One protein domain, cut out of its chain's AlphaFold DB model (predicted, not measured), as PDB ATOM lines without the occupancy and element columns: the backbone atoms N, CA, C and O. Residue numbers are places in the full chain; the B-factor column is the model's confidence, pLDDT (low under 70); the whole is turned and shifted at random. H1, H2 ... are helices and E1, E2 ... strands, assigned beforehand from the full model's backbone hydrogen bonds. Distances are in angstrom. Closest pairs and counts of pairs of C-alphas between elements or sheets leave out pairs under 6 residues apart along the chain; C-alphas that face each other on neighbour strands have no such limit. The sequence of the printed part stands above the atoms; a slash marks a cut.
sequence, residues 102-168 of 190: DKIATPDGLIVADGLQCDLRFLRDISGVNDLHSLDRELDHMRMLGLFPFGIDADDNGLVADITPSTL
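What this domain is: This is residues 102 to 168 of the 190 residues of an uncharacterized protein of Candidatus Hydrogenedens sp (UniProt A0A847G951). An elongated domain has a narrow two-stranded hairpin, E1 and E2, at one end, and at the other a small three-stranded sheet with the short helix H1 over its inner strand E5. The longer helix H2 only grazes this sheet. The printed part has 67 residues, with E1, E2, E3, H1, H2, E4 and E5 in that order, a mixed class of helices and strands. Both sheets are antiparallel, the larger in the order E3, E5, E4. The whole is only just compact, close to loose, with a radius of gyration of the C-alphas of 13.0 A and spans of 41 by 26 by 19 A.

How they stand to each other: E1, residues 103 to 105, and E2, residues 111 to 113, form a hairpin, with N 104 and O 112 2.8 A apart, within hydrogen-bond range. E3, residues 117 to 119, is apart from both. It is antiparallel to E5, residues 158 to 162, with N 118 and O 161 at 2.8 A. E4, residues 152 to 155, makes a hairpin with E5, with N 153 and O 160 at 2.8 A. H1, residues 120 to 127, is on this sheet over E5 at a height of 10.9 A, and runs along the strands, at 14 degrees to E5 on the local plane. Their closest C-alphas, of Leu 120 and Val 160, are 5.9 A apart. H2, residues 132 to 144, only grazes the sheet with its residues 132 to 140; its C-alpha closest to E4 is that of Asp 136, 6.4 A from that of Ile 152. H1 and H2 are close but not clearly touching, at a steep tilt of 66 degrees. E3, H1, H2 and E4 make a split strand-helix-strand unit, two strands of one sheet that are not neighbours, with E5 between them in the sheet and the helices between them along the chain; its crossover is right-handed. In H1 and H2 every O i to N i+4 pair is within hydrogen-bond range.

Where its parts are: E1 begins at C-alpha 103, (-37.106, 5.245, -41.633). H2 is 18.3 A from first to last C-alpha and begins at (-19.521, 25.538, -50.821). E5, 12.8 A long, ends at C-alpha 162, (-27.642, 13.790, -50.234).

The domain as a whole: The C-alphas farthest apart, of Pro 107 and Asp 131, are 41.5 A apart. The printed part has no cut and no long link. The mean pLDDT of the printed part is 93.7, and residue 156 is under 70.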
ATOM      1  N   ASP A 102     -36.902   9.670 -43.568       95.88
ATOM      2  CA  ASP A 102     -37.890   8.612 -43.325       95.88
ATOM      3  C   ASP A 102     -37.178   7.293 -43.013       95.88
ATOM      4  O   ASP A 102     -36.083   7.027 -43.511       95.88
ATOM      5  N   LYS A 103     -37.747   6.477 -42.121       96.19
ATOM      6  CA  LYS A 103     -37.106   5.245 -41.633       96.19
ATOM      7  C   LYS A 103     -37.884   4.035 -42.113       96.19
ATOM      8  O   LYS A 103     -39.099   3.957 -41.957       96.19
ATOM      9  N   ILE A 104     -37.158   3.051 -42.630       95.31
ATOM     10  CA  ILE A 104     -37.709   1.788 -43.101       95.31
ATOM     11  C   ILE A 104     -37.115   0.670 -42.250       95.31
ATOM     12  O   ILE A 104     -35.901   0.461 -42.229       95.31
ATOM     13  N   ALA A 105     -37.978  -0.058 -41.545       95.75
ATOM     14  CA  ALA A 105     -37.603  -1.297 -40.879       95.75
ATOM     15  C   ALA A 105     -37.763  -2.462 -41.862       95.75
ATOM     16  O   ALA A 105     -38.846  -2.688 -42.405       95.75
ATOM     17  N   THR A 106     -36.687  -3.206 -42.107       92.56
ATOM     18  CA  THR A 106     -36.753  -4.423 -42.918       92.56
ATOM     19  C   THR A 106     -37.448  -5.548 -42.139       92.56
ATOM     20  O   THR A 106     -37.458  -5.525 -40.904       92.56
ATOM     21  N   PRO A 107     -37.992  -6.575 -42.822       91.75
ATOM     22  CA  PRO A 107     -38.580  -7.739 -42.152       91.75
ATOM     23  C   PRO A 107     -37.623  -8.449 -41.182       91.75
ATOM     24  O   PRO A 107     -38.071  -9.024 -40.194       91.75
ATOM     25  N   ASP A 108     -36.317  -8.374 -41.445       92.25
ATOM     26  CA  ASP A 108     -35.260  -8.967 -40.620       92.25
ATOM     27  C   ASP A 108     -34.794  -8.054 -39.465       92.25
ATOM     28  O   ASP A 108     -33.858  -8.394 -38.744       92.25
ATOM     29  N   GLY A 109     -35.429  -6.892 -39.273       87.31
ATOM     30  CA  GLY A 109     -35.147  -5.985 -38.156       87.31
ATOM     31  C   GLY A 109     -33.961  -5.040 -38.372       87.31
ATOM     32  O   GLY A 109     -33.422  -4.506 -37.403       87.31
ATOM     33  N   LEU A 110     -33.547  -4.805 -39.623       92.31
ATOM     34  CA  LEU A 110     -32.584  -3.754 -39.957       92.31
ATOM     35  C   LEU A 110     -33.319  -2.421 -40.123       92.31
ATOM     36  O   LEU A 110     -34.323  -2.367 -40.828       92.31
ATOM     37  N   ILE A 111     -32.808  -1.344 -39.528       95.31
ATOM     38  CA  ILE A 111     -33.298   0.010 -39.806       95.31
ATOM     39  C   ILE A 111     -32.435   0.655 -40.895       95.31
ATOM     40  O   ILE A 111     -31.201   0.637 -40.828       95.31
ATOM     41  N   VAL A 112     -33.081   1.224 -41.904       96.75
ATOM     42  CA  VAL A 112     -32.433   2.020 -42.951       96.75
ATOM     43  C   VAL A 112     -33.171   3.343 -43.101       96.75
ATOM     44  O   VAL A 112     -34.353   3.435 -42.768       96.75
ATOM     45  N   ALA A 113     -32.472   4.368 -43.573       97.25
ATOM     46  CA  ALA A 113     -33.109   5.612 -43.972       97.25
ATOM     47  C   ALA A 113     -33.528   5.537 -45.441       97.25
ATOM     48  O   ALA A 113     -32.823   4.940 -46.258       97.25
ATOM     49  N   ASP A 114     -34.666   6.146 -45.753       94.69
ATOM     50  CA  ASP A 114     -35.019   6.523 -47.115       94.69
ATOM     51  C   ASP A 114     -34.279   7.812 -47.510       94.69
ATOM     52  O   ASP A 114     -33.792   8.553 -46.647       94.69
ATOM     53  N   GLY A 115     -34.167   8.056 -48.815       93.44
ATOM     54  CA  GLY A 115     -33.363   9.139 -49.378       93.44
ATOM     55  C   GLY A 115     -33.701  10.512 -48.789       93.44
ATOM     56  O   GLY A 115     -34.849  10.953 -48.833       93.44
ATOM     57  N   LEU A 116     -32.688  11.218 -48.283       95.88
ATOM     58  CA  LEU A 116     -32.795  12.576 -47.753       95.88
ATOM     59  C   LEU A 116     -31.884  13.528 -48.531       95.88
ATOM     60  O   LEU A 116     -30.709  13.720 -48.207       95.88
ATOM     61  N   GLN A 117     -32.470  14.167 -49.539       94.88
ATOM     62  CA  GLN A 117     -31.826  15.228 -50.302       94.88
ATOM     63  C   GLN A 117     -32.203  16.600 -49.741       94.88
ATOM     64  O   GLN A 117     -33.363  16.865 -49.426       94.88
ATOM     65  N   CYS A 118     -31.214  17.476 -49.621       93.06
ATOM     66  CA  CYS A 118     -31.367  18.837 -49.127       93.06
ATOM     67  C   CYS A 118     -30.810  19.836 -50.139       93.06
ATOM     68  O   CYS A 118     -29.771  19.604 -50.765       93.06
ATOM     69  N   ASP A 119     -31.462  20.991 -50.256       92.69
ATOM     70  CA  ASP A 119     -30.870  22.109 -50.976       92.69
ATOM     71  C   ASP A 119     -29.686  22.694 -50.189       92.69
ATOM     72  O   ASP A 119     -29.639  22.679 -48.954       92.69
ATOM     73  N   LEU A 120     -28.711  23.248 -50.911       93.12
ATOM     74  CA  LEU A 120     -27.503  23.780 -50.282       93.12
ATOM     75  C   LEU A 120     -27.763  24.984 -49.371       93.12
ATOM     76  O   LEU A 120     -26.943  25.247 -48.497       93.12
ATOM     77  N   ARG A 121     -28.839  25.759 -49.570       93.25
ATOM     78  CA  ARG A 121     -29.112  26.925 -48.707       93.25
ATOM     79  C   ARG A 121     -29.561  26.442 -47.339       93.25
ATOM     80  O   ARG A 121     -28.990  26.851 -46.339       93.25
ATOM     81  N   PHE A 122     -30.492  25.503 -47.322       94.62
ATOM     82  CA  PHE A 122     -30.953  24.869 -46.105       94.62
ATOM     83  C   PHE A 122     -29.819  24.159 -45.353       94.62
ATOM     84  O   PHE A 122     -29.686  24.311 -44.139       94.62
ATOM     85  N   LEU A 123     -28.933  23.456 -46.067       94.88
ATOM     86  CA  LEU A 123     -27.805  22.789 -45.417       94.88
ATOM     87  C   LEU A 123     -26.799  23.783 -44.806       94.88
ATOM     88  O   LEU A 123     -26.231  23.511 -43.747       94.88
ATOM     89  N   ARG A 124     -26.611  24.958 -45.423       96.06
ATOM     90  CA  ARG A 124     -25.827  26.066 -44.843       96.06
ATOM     91  C   ARG A 124     -26.470  26.607 -43.573       96.06
ATOM     92  O   ARG A 124     -25.751  26.865 -42.612       96.06
ATOM     93  N   ASP A 125     -27.794  26.738 -43.558       96.00
ATOM     94  CA  ASP A 125     -28.530  27.245 -42.398       96.00
ATOM     95  C   ASP A 125     -28.422  26.290 -41.199       96.00
ATOM     96  O   ASP A 125     -28.215  26.746 -40.074       96.00
ATOM     97  N   ILE A 126     -28.492  24.973 -41.428       96.06
ATOM     98  CA  ILE A 126     -28.331  23.971 -40.360       96.06
ATOM     99  C   ILE A 126     -26.881  23.876 -39.884       96.06
ATOM    100  O   ILE A 126     -26.623  23.838 -38.684       96.06
ATOM    101  N   SER A 127     -25.932  23.777 -40.818       95.56
ATOM    102  CA  SER A 127     -24.525  23.510 -40.486       95.56
ATOM    103  C   SER A 127     -23.757  24.753 -40.039       95.56
ATOM    104  O   SER A 127     -22.695  24.626 -39.437       95.56
ATOM    105  N   GLY A 128     -24.230  25.952 -40.387       95.88
ATOM    106  CA  GLY A 128     -23.483  27.203 -40.239       95.88
ATOM    107  C   GLY A 128     -22.325  27.374 -41.236       95.88
ATOM    108  O   GLY A 128     -21.593  28.367 -41.167       95.88
ATOM    109  N   VAL A 129     -22.133  26.440 -42.176       96.06
ATOM    110  CA  VAL A 129     -21.019  26.452 -43.139       96.06
ATOM    111  C   VAL A 129     -21.440  27.150 -44.422       96.06
ATOM    112  O   VAL A 129     -22.011  26.535 -45.307       96.06
ATOM    113  N   ASN A 130     -21.127  28.439 -44.558       93.81
ATOM    114  CA  ASN A 130     -21.610  29.265 -45.676       93.81
ATOM    115  C   ASN A 130     -20.896  29.036 -47.023       93.81
ATOM    116  O   ASN A 130     -21.430  29.387 -48.078       93.81
ATOM    117  N   ASP A 131     -19.684  28.485 -46.998       94.44
ATOM    118  CA  ASP A 131     -18.858  28.264 -48.186       94.44
ATOM    119  C   ASP A 131     -19.093  26.870 -48.788       94.44
ATOM    120  O   ASP A 131     -19.140  25.878 -48.065       94.44
ATOM    121  N   LEU A 132     -19.217  26.791 -50.119       94.00
ATOM    122  CA  LEU A 132     -19.521  25.538 -50.821       94.00
ATOM    123  C   LEU A 132     -18.413  24.494 -50.648       94.00
ATOM    124  O   LEU A 132     -18.713  23.345 -50.357       94.00
ATOM    125  N   HIS A 133     -17.149  24.885 -50.811       95.00
ATOM    126  CA  HIS A 133     -16.028  23.946 -50.721       95.00
ATOM    127  C   HIS A 133     -15.813  23.449 -49.293       95.00
ATOM    128  O   HIS A 133     -15.454  22.295 -49.074       95.00
ATOM    129  N   SER A 134     -16.048  24.318 -48.312       96.56
ATOM    130  CA  SER A 134     -16.036  23.935 -46.906       96.56
ATOM    131  C   SER A 134     -17.145  22.930 -46.611       96.56
ATOM    132  O   SER A 134     -16.862  21.913 -45.996       96.56
ATOM    133  N   LEU A 135     -18.368  23.171 -47.098       96.38
ATOM    134  CA  LEU A 135     -19.494  22.252 -46.922       96.38
ATOM    135  C   LEU A 135     -19.235  20.888 -47.578       96.38
ATOM    136  O   LEU A 135     -19.463  19.858 -46.951       96.38
ATOM    137  N   ASP A 136     -18.709  20.889 -48.803       96.00
ATOM    138  CA  ASP A 136     -18.310  19.679 -49.528       96.00
ATOM    139  C   ASP A 136     -17.279  18.860 -48.737       96.00
ATOM    140  O   ASP A 136     -17.447  17.660 -48.543       96.00
ATOM    141  N   ARG A 137     -16.270  19.524 -48.156       97.06
ATOM    142  CA  ARG A 137     -15.259  18.874 -47.309       97.06
ATOM    143  C   ARG A 137     -15.851  18.231 -46.051       97.06
ATOM    144  O   ARG A 137     -15.420  17.137 -45.695       97.06
ATOM    145  N   GLU A 138     -16.789  18.890 -45.365       97.69
ATOM    146  CA  GLU A 138     -17.460  18.289 -44.197       97.69
ATOM    147  C   GLU A 138     -18.282  17.054 -44.626       97.69
ATOM    148  O   GLU A 138     -18.249  16.014 -43.974       97.69
ATOM    149  N   LEU A 139     -18.975  17.115 -45.769       97.31
ATOM    150  CA  LEU A 139     -19.731  15.971 -46.296       97.31
ATOM    151  C   LEU A 139     -18.822  14.814 -46.738       97.31
ATOM    152  O   LEU A 139     -19.135  13.652 -46.475       97.31
ATOM    153  N   ASP A 140     -17.673  15.107 -47.344       97.62
ATOM    154  CA  ASP A 140     -16.656  14.108 -47.681       97.62
ATOM    155  C   ASP A 140     -16.077  13.434 -46.432       97.62
ATOM    156  O   ASP A 140     -15.865  12.217 -46.419       97.62
ATOM    157  N   HIS A 141     -15.848  14.195 -45.360       98.44
ATOM    158  CA  HIS A 141     -15.402  13.641 -44.087       98.44
ATOM    159  C   HIS A 141     -16.483  12.743 -43.463       98.44
ATOM    160  O   HIS A 141     -16.192  11.600 -43.105       98.44
ATOM    161  N   MET A 142     -17.749  13.171 -43.461       98.44
ATOM    162  CA  MET A 142     -18.882  12.339 -43.033       98.44
ATOM    163  C   MET A 142     -19.031  11.055 -43.859       98.44
ATOM    164  O   MET A 142     -19.380  10.001 -43.311       98.44
ATOM    165  N   ARG A 143     -18.713  11.107 -45.158       98.00
ATOM    166  CA  ARG A 143     -18.649   9.924 -46.026       98.00
ATOM    167  C   ARG A 143     -17.501   9.000 -45.666       98.00
ATOM    168  O   ARG A 143     -17.704   7.789 -45.581       98.00
ATOM    169  N   MET A 144     -16.317   9.542 -45.394       98.06
ATOM    170  CA  MET A 144     -15.165   8.760 -44.939       98.06
ATOM    171  C   MET A 144     -15.426   8.075 -43.589       98.06
ATOM    172  O   MET A 144     -14.996   6.940 -43.390       98.06
ATOM    173  N   LEU A 145     -16.171   8.722 -42.687       98.38
ATOM    174  CA  LEU A 145     -16.630   8.126 -41.428       98.38
ATOM    175  C   LEU A 145     -17.738   7.070 -41.621       98.38
ATOM    176  O   LEU A 145     -18.099   6.377 -40.671       98.38
ATOM    177  N   GLY A 146     -18.286   6.931 -42.834       98.12
ATOM    178  CA  GLY A 146     -19.372   6.002 -43.150       98.12
ATOM    179  C   GLY A 146     -20.736   6.429 -42.599       98.12
ATOM    180  O   GLY A 146     -21.641   5.597 -42.496       98.12
ATOM    181  N   LEU A 147     -20.895   7.701 -42.220       98.56
ATOM    182  CA  LEU A 147     -22.132   8.230 -41.640       98.56
ATOM    183  C   LEU A 147     -23.107   8.696 -42.723       98.56
ATOM    184  O   LEU A 147     -24.291   8.374 -42.642       98.56
ATOM    185  N   PHE A 148     -22.603   9.369 -43.761       97.62
ATOM    186  CA  PHE A 148     -23.364   9.775 -44.948       97.62
ATOM    187  C   PHE A 148     -22.772   9.102 -46.186       97.62
ATOM    188  O   PHE A 148     -21.670   9.455 -46.588       97.62
ATOM    189  N   PRO A 149     -23.445   8.122 -46.812       95.25
ATOM    190  CA  PRO A 149     -22.878   7.409 -47.957       95.25
ATOM    191  C   PRO A 149     -22.609   8.302 -49.179       95.25
ATOM    192  O   PRO A 149     -21.776   7.959 -50.017       95.25
ATOM    193  N   PHE A 150     -23.294   9.444 -49.269       94.44
ATOM    194  CA  PHE A 150     -23.276  10.356 -50.410       94.44
ATOM    195  C   PHE A 150     -22.753  11.745 -50.006       94.44
ATOM    196  O   PHE A 150     -21.951  11.868 -49.082       94.44
ATOM    197  N   GLY A 151     -23.062  12.790 -50.768       93.19
ATOM    198  CA  GLY A 151     -22.729  14.180 -50.450       93.19
ATOM    199  C   GLY A 151     -23.285  15.098 -51.523       93.19
ATOM    200  O   GLY A 151     -24.428  14.904 -51.931       93.19
ATOM    201  N   ILE A 152     -22.516  16.091 -51.970       93.88
ATOM    202  CA  ILE A 152     -23.006  17.018 -52.994       93.88
ATOM    203  C   ILE A 152     -23.040  16.322 -54.356       93.88
ATOM    204  O   ILE A 152     -22.030  15.794 -54.814       93.88
ATOM    205  N   ASP A 153     -24.202  16.362 -55.000       86.62
ATOM    206  CA  ASP A 153     -24.413  15.901 -56.367       86.62
ATOM    207  C   ASP A 153     -24.969  17.043 -57.230       86.62
ATOM    208  O   ASP A 153     -25.611  17.981 -56.742       86.62
ATOM    209  N   ALA A 154     -24.687  16.973 -58.527       77.56
ATOM    210  CA  ALA A 154     -25.285  17.841 -59.523       77.56
ATOM    211  C   ALA A 154     -26.525  17.148 -60.089       77.56
ATOM    212  O   ALA A 154     -26.413  16.150 -60.798       77.56
ATOM    213  N   ASP A 155     -27.702  17.692 -59.792       72.31
ATOM    214  CA  ASP A 155     -28.942  17.284 -60.440       72.31
ATOM    215  C   ASP A 155     -29.246  18.184 -61.656       72.31
ATOM    216  O   ASP A 155     -28.552  19.169 -61.933       72.31
ATOM    217  N   ASP A 156     -30.302  17.852 -62.404       66.31
ATOM    218  CA  ASP A 156     -30.726  18.624 -63.583       66.31
ATOM    219  C   ASP A 156     -31.139  20.081 -63.249       66.31
ATOM    220  O   ASP A 156     -31.251  20.914 -64.152       66.31
ATOM    221  N   ASN A 157     -31.362  20.414 -61.970       71.12
ATOM    222  CA  ASN A 157     -31.884  21.695 -61.483       71.12
ATOM    223  C   ASN A 157     -30.887  22.503 -60.625       71.12
ATOM    224  O   ASN A 157     -31.196  23.639 -60.242       71.12
ATOM    225  N   GLY A 158     -29.702  21.971 -60.326       80.81
ATOM    226  CA  GLY A 158     -28.705  22.611 -59.480       80.81
ATOM    227  C   GLY A 158     -27.858  21.629 -58.672       80.81
ATOM    228  O   GLY A 158     -27.762  20.444 -58.954       80.81
ATOM    229  N   LEU A 159     -27.176  22.162 -57.659       87.94
ATOM    230  CA  LEU A 159     -26.453  21.338 -56.695       87.94
ATOM    231  C   LEU A 159     -27.380  21.015 -55.525       87.94
ATOM    232  O   LEU A 159     -27.954  21.929 -54.920       87.94
ATOM    233  N   VAL A 160     -27.459  19.737 -55.185       92.88
ATOM    234  CA  VAL A 160     -28.161  19.216 -54.010       92.88
ATOM    235  C   VAL A 160     -27.188  18.397 -53.176       92.88
ATOM    236  O   VAL A 160     -26.178  17.917 -53.681       92.88
ATOM    237  N   ALA A 161     -27.460  18.259 -51.885       94.88
ATOM    238  CA  ALA A 161     -26.690  17.389 -51.011       94.88
ATOM    239  C   ALA A 161     -27.554  16.209 -50.576       94.88
ATOM    240  O   ALA A 161     -28.628  16.404 -50.008       94.88
ATOM    241  N   ASP A 162     -27.071  14.997 -50.811       95.88
ATOM    242  CA  ASP A 162     -27.642  13.790 -50.234       95.88
ATOM    243  C   ASP A 162     -26.958  13.511 -48.890       95.88
ATOM    244  O   ASP A 162     -25.778  13.152 -48.821       95.88
ATOM    245  N   ILE A 163     -27.718  13.728 -47.817       97.25
ATOM    246  CA  ILE A 163     -27.290  13.520 -46.429       97.25
ATOM    247  C   ILE A 163     -28.017  12.331 -45.798       97.25
ATOM    248  O   ILE A 163     -28.192  12.283 -44.580       97.25
ATOM    249  N   THR A 164     -28.468  11.376 -46.617       98.19
ATOM    250  CA  THR A 164     -29.133  10.161 -46.137       98.19
ATOM    251  C   THR A 164     -28.240   9.462 -45.107       98.19
ATOM    252  O   THR A 164     -27.114   9.075 -45.436       98.19
ATOM    253  N   PRO A 165     -28.684   9.293 -43.850       98.50
ATOM    254  CA  PRO A 165     -27.863   8.653 -42.836       98.50
ATOM    255  C   PRO A 165     -27.745   7.154 -43.123       98.50
ATOM    256  O   PRO A 165     -28.720   6.474 -43.444       98.50
ATOM    257  N   SER A 166     -26.541   6.609 -42.976       98.38
ATOM    258  CA  SER A 166     -26.325   5.165 -43.051       98.38
ATOM    259  C   SER A 166     -26.983   4.442 -41.867       98.38
ATOM    260  O   SER A 166     -27.288   5.038 -40.833       98.38
ATOM    261  N   THR A 167     -27.133   3.117 -41.950       97.44
ATOM    262  CA  THR A 167     -27.553   2.318 -40.783       97.44
ATOM    263  C   THR A 167     -26.626   2.517 -39.578       97.44
ATOM    264  O   THR A 167     -27.096   2.546 -38.440       97.44
ATOM    265  N   LEU A 168     -25.320   2.697 -39.813       97.94
ATOM    266  CA  LEU A 168     -24.351   2.991 -38.755       97.94
ATOM    267  C   LEU A 168     -24.670   4.331 -38.079       97.94
ATOM    268  O   LEU A 168     -24.672   4.398 -36.850       97.94
TER     269      LEU A 168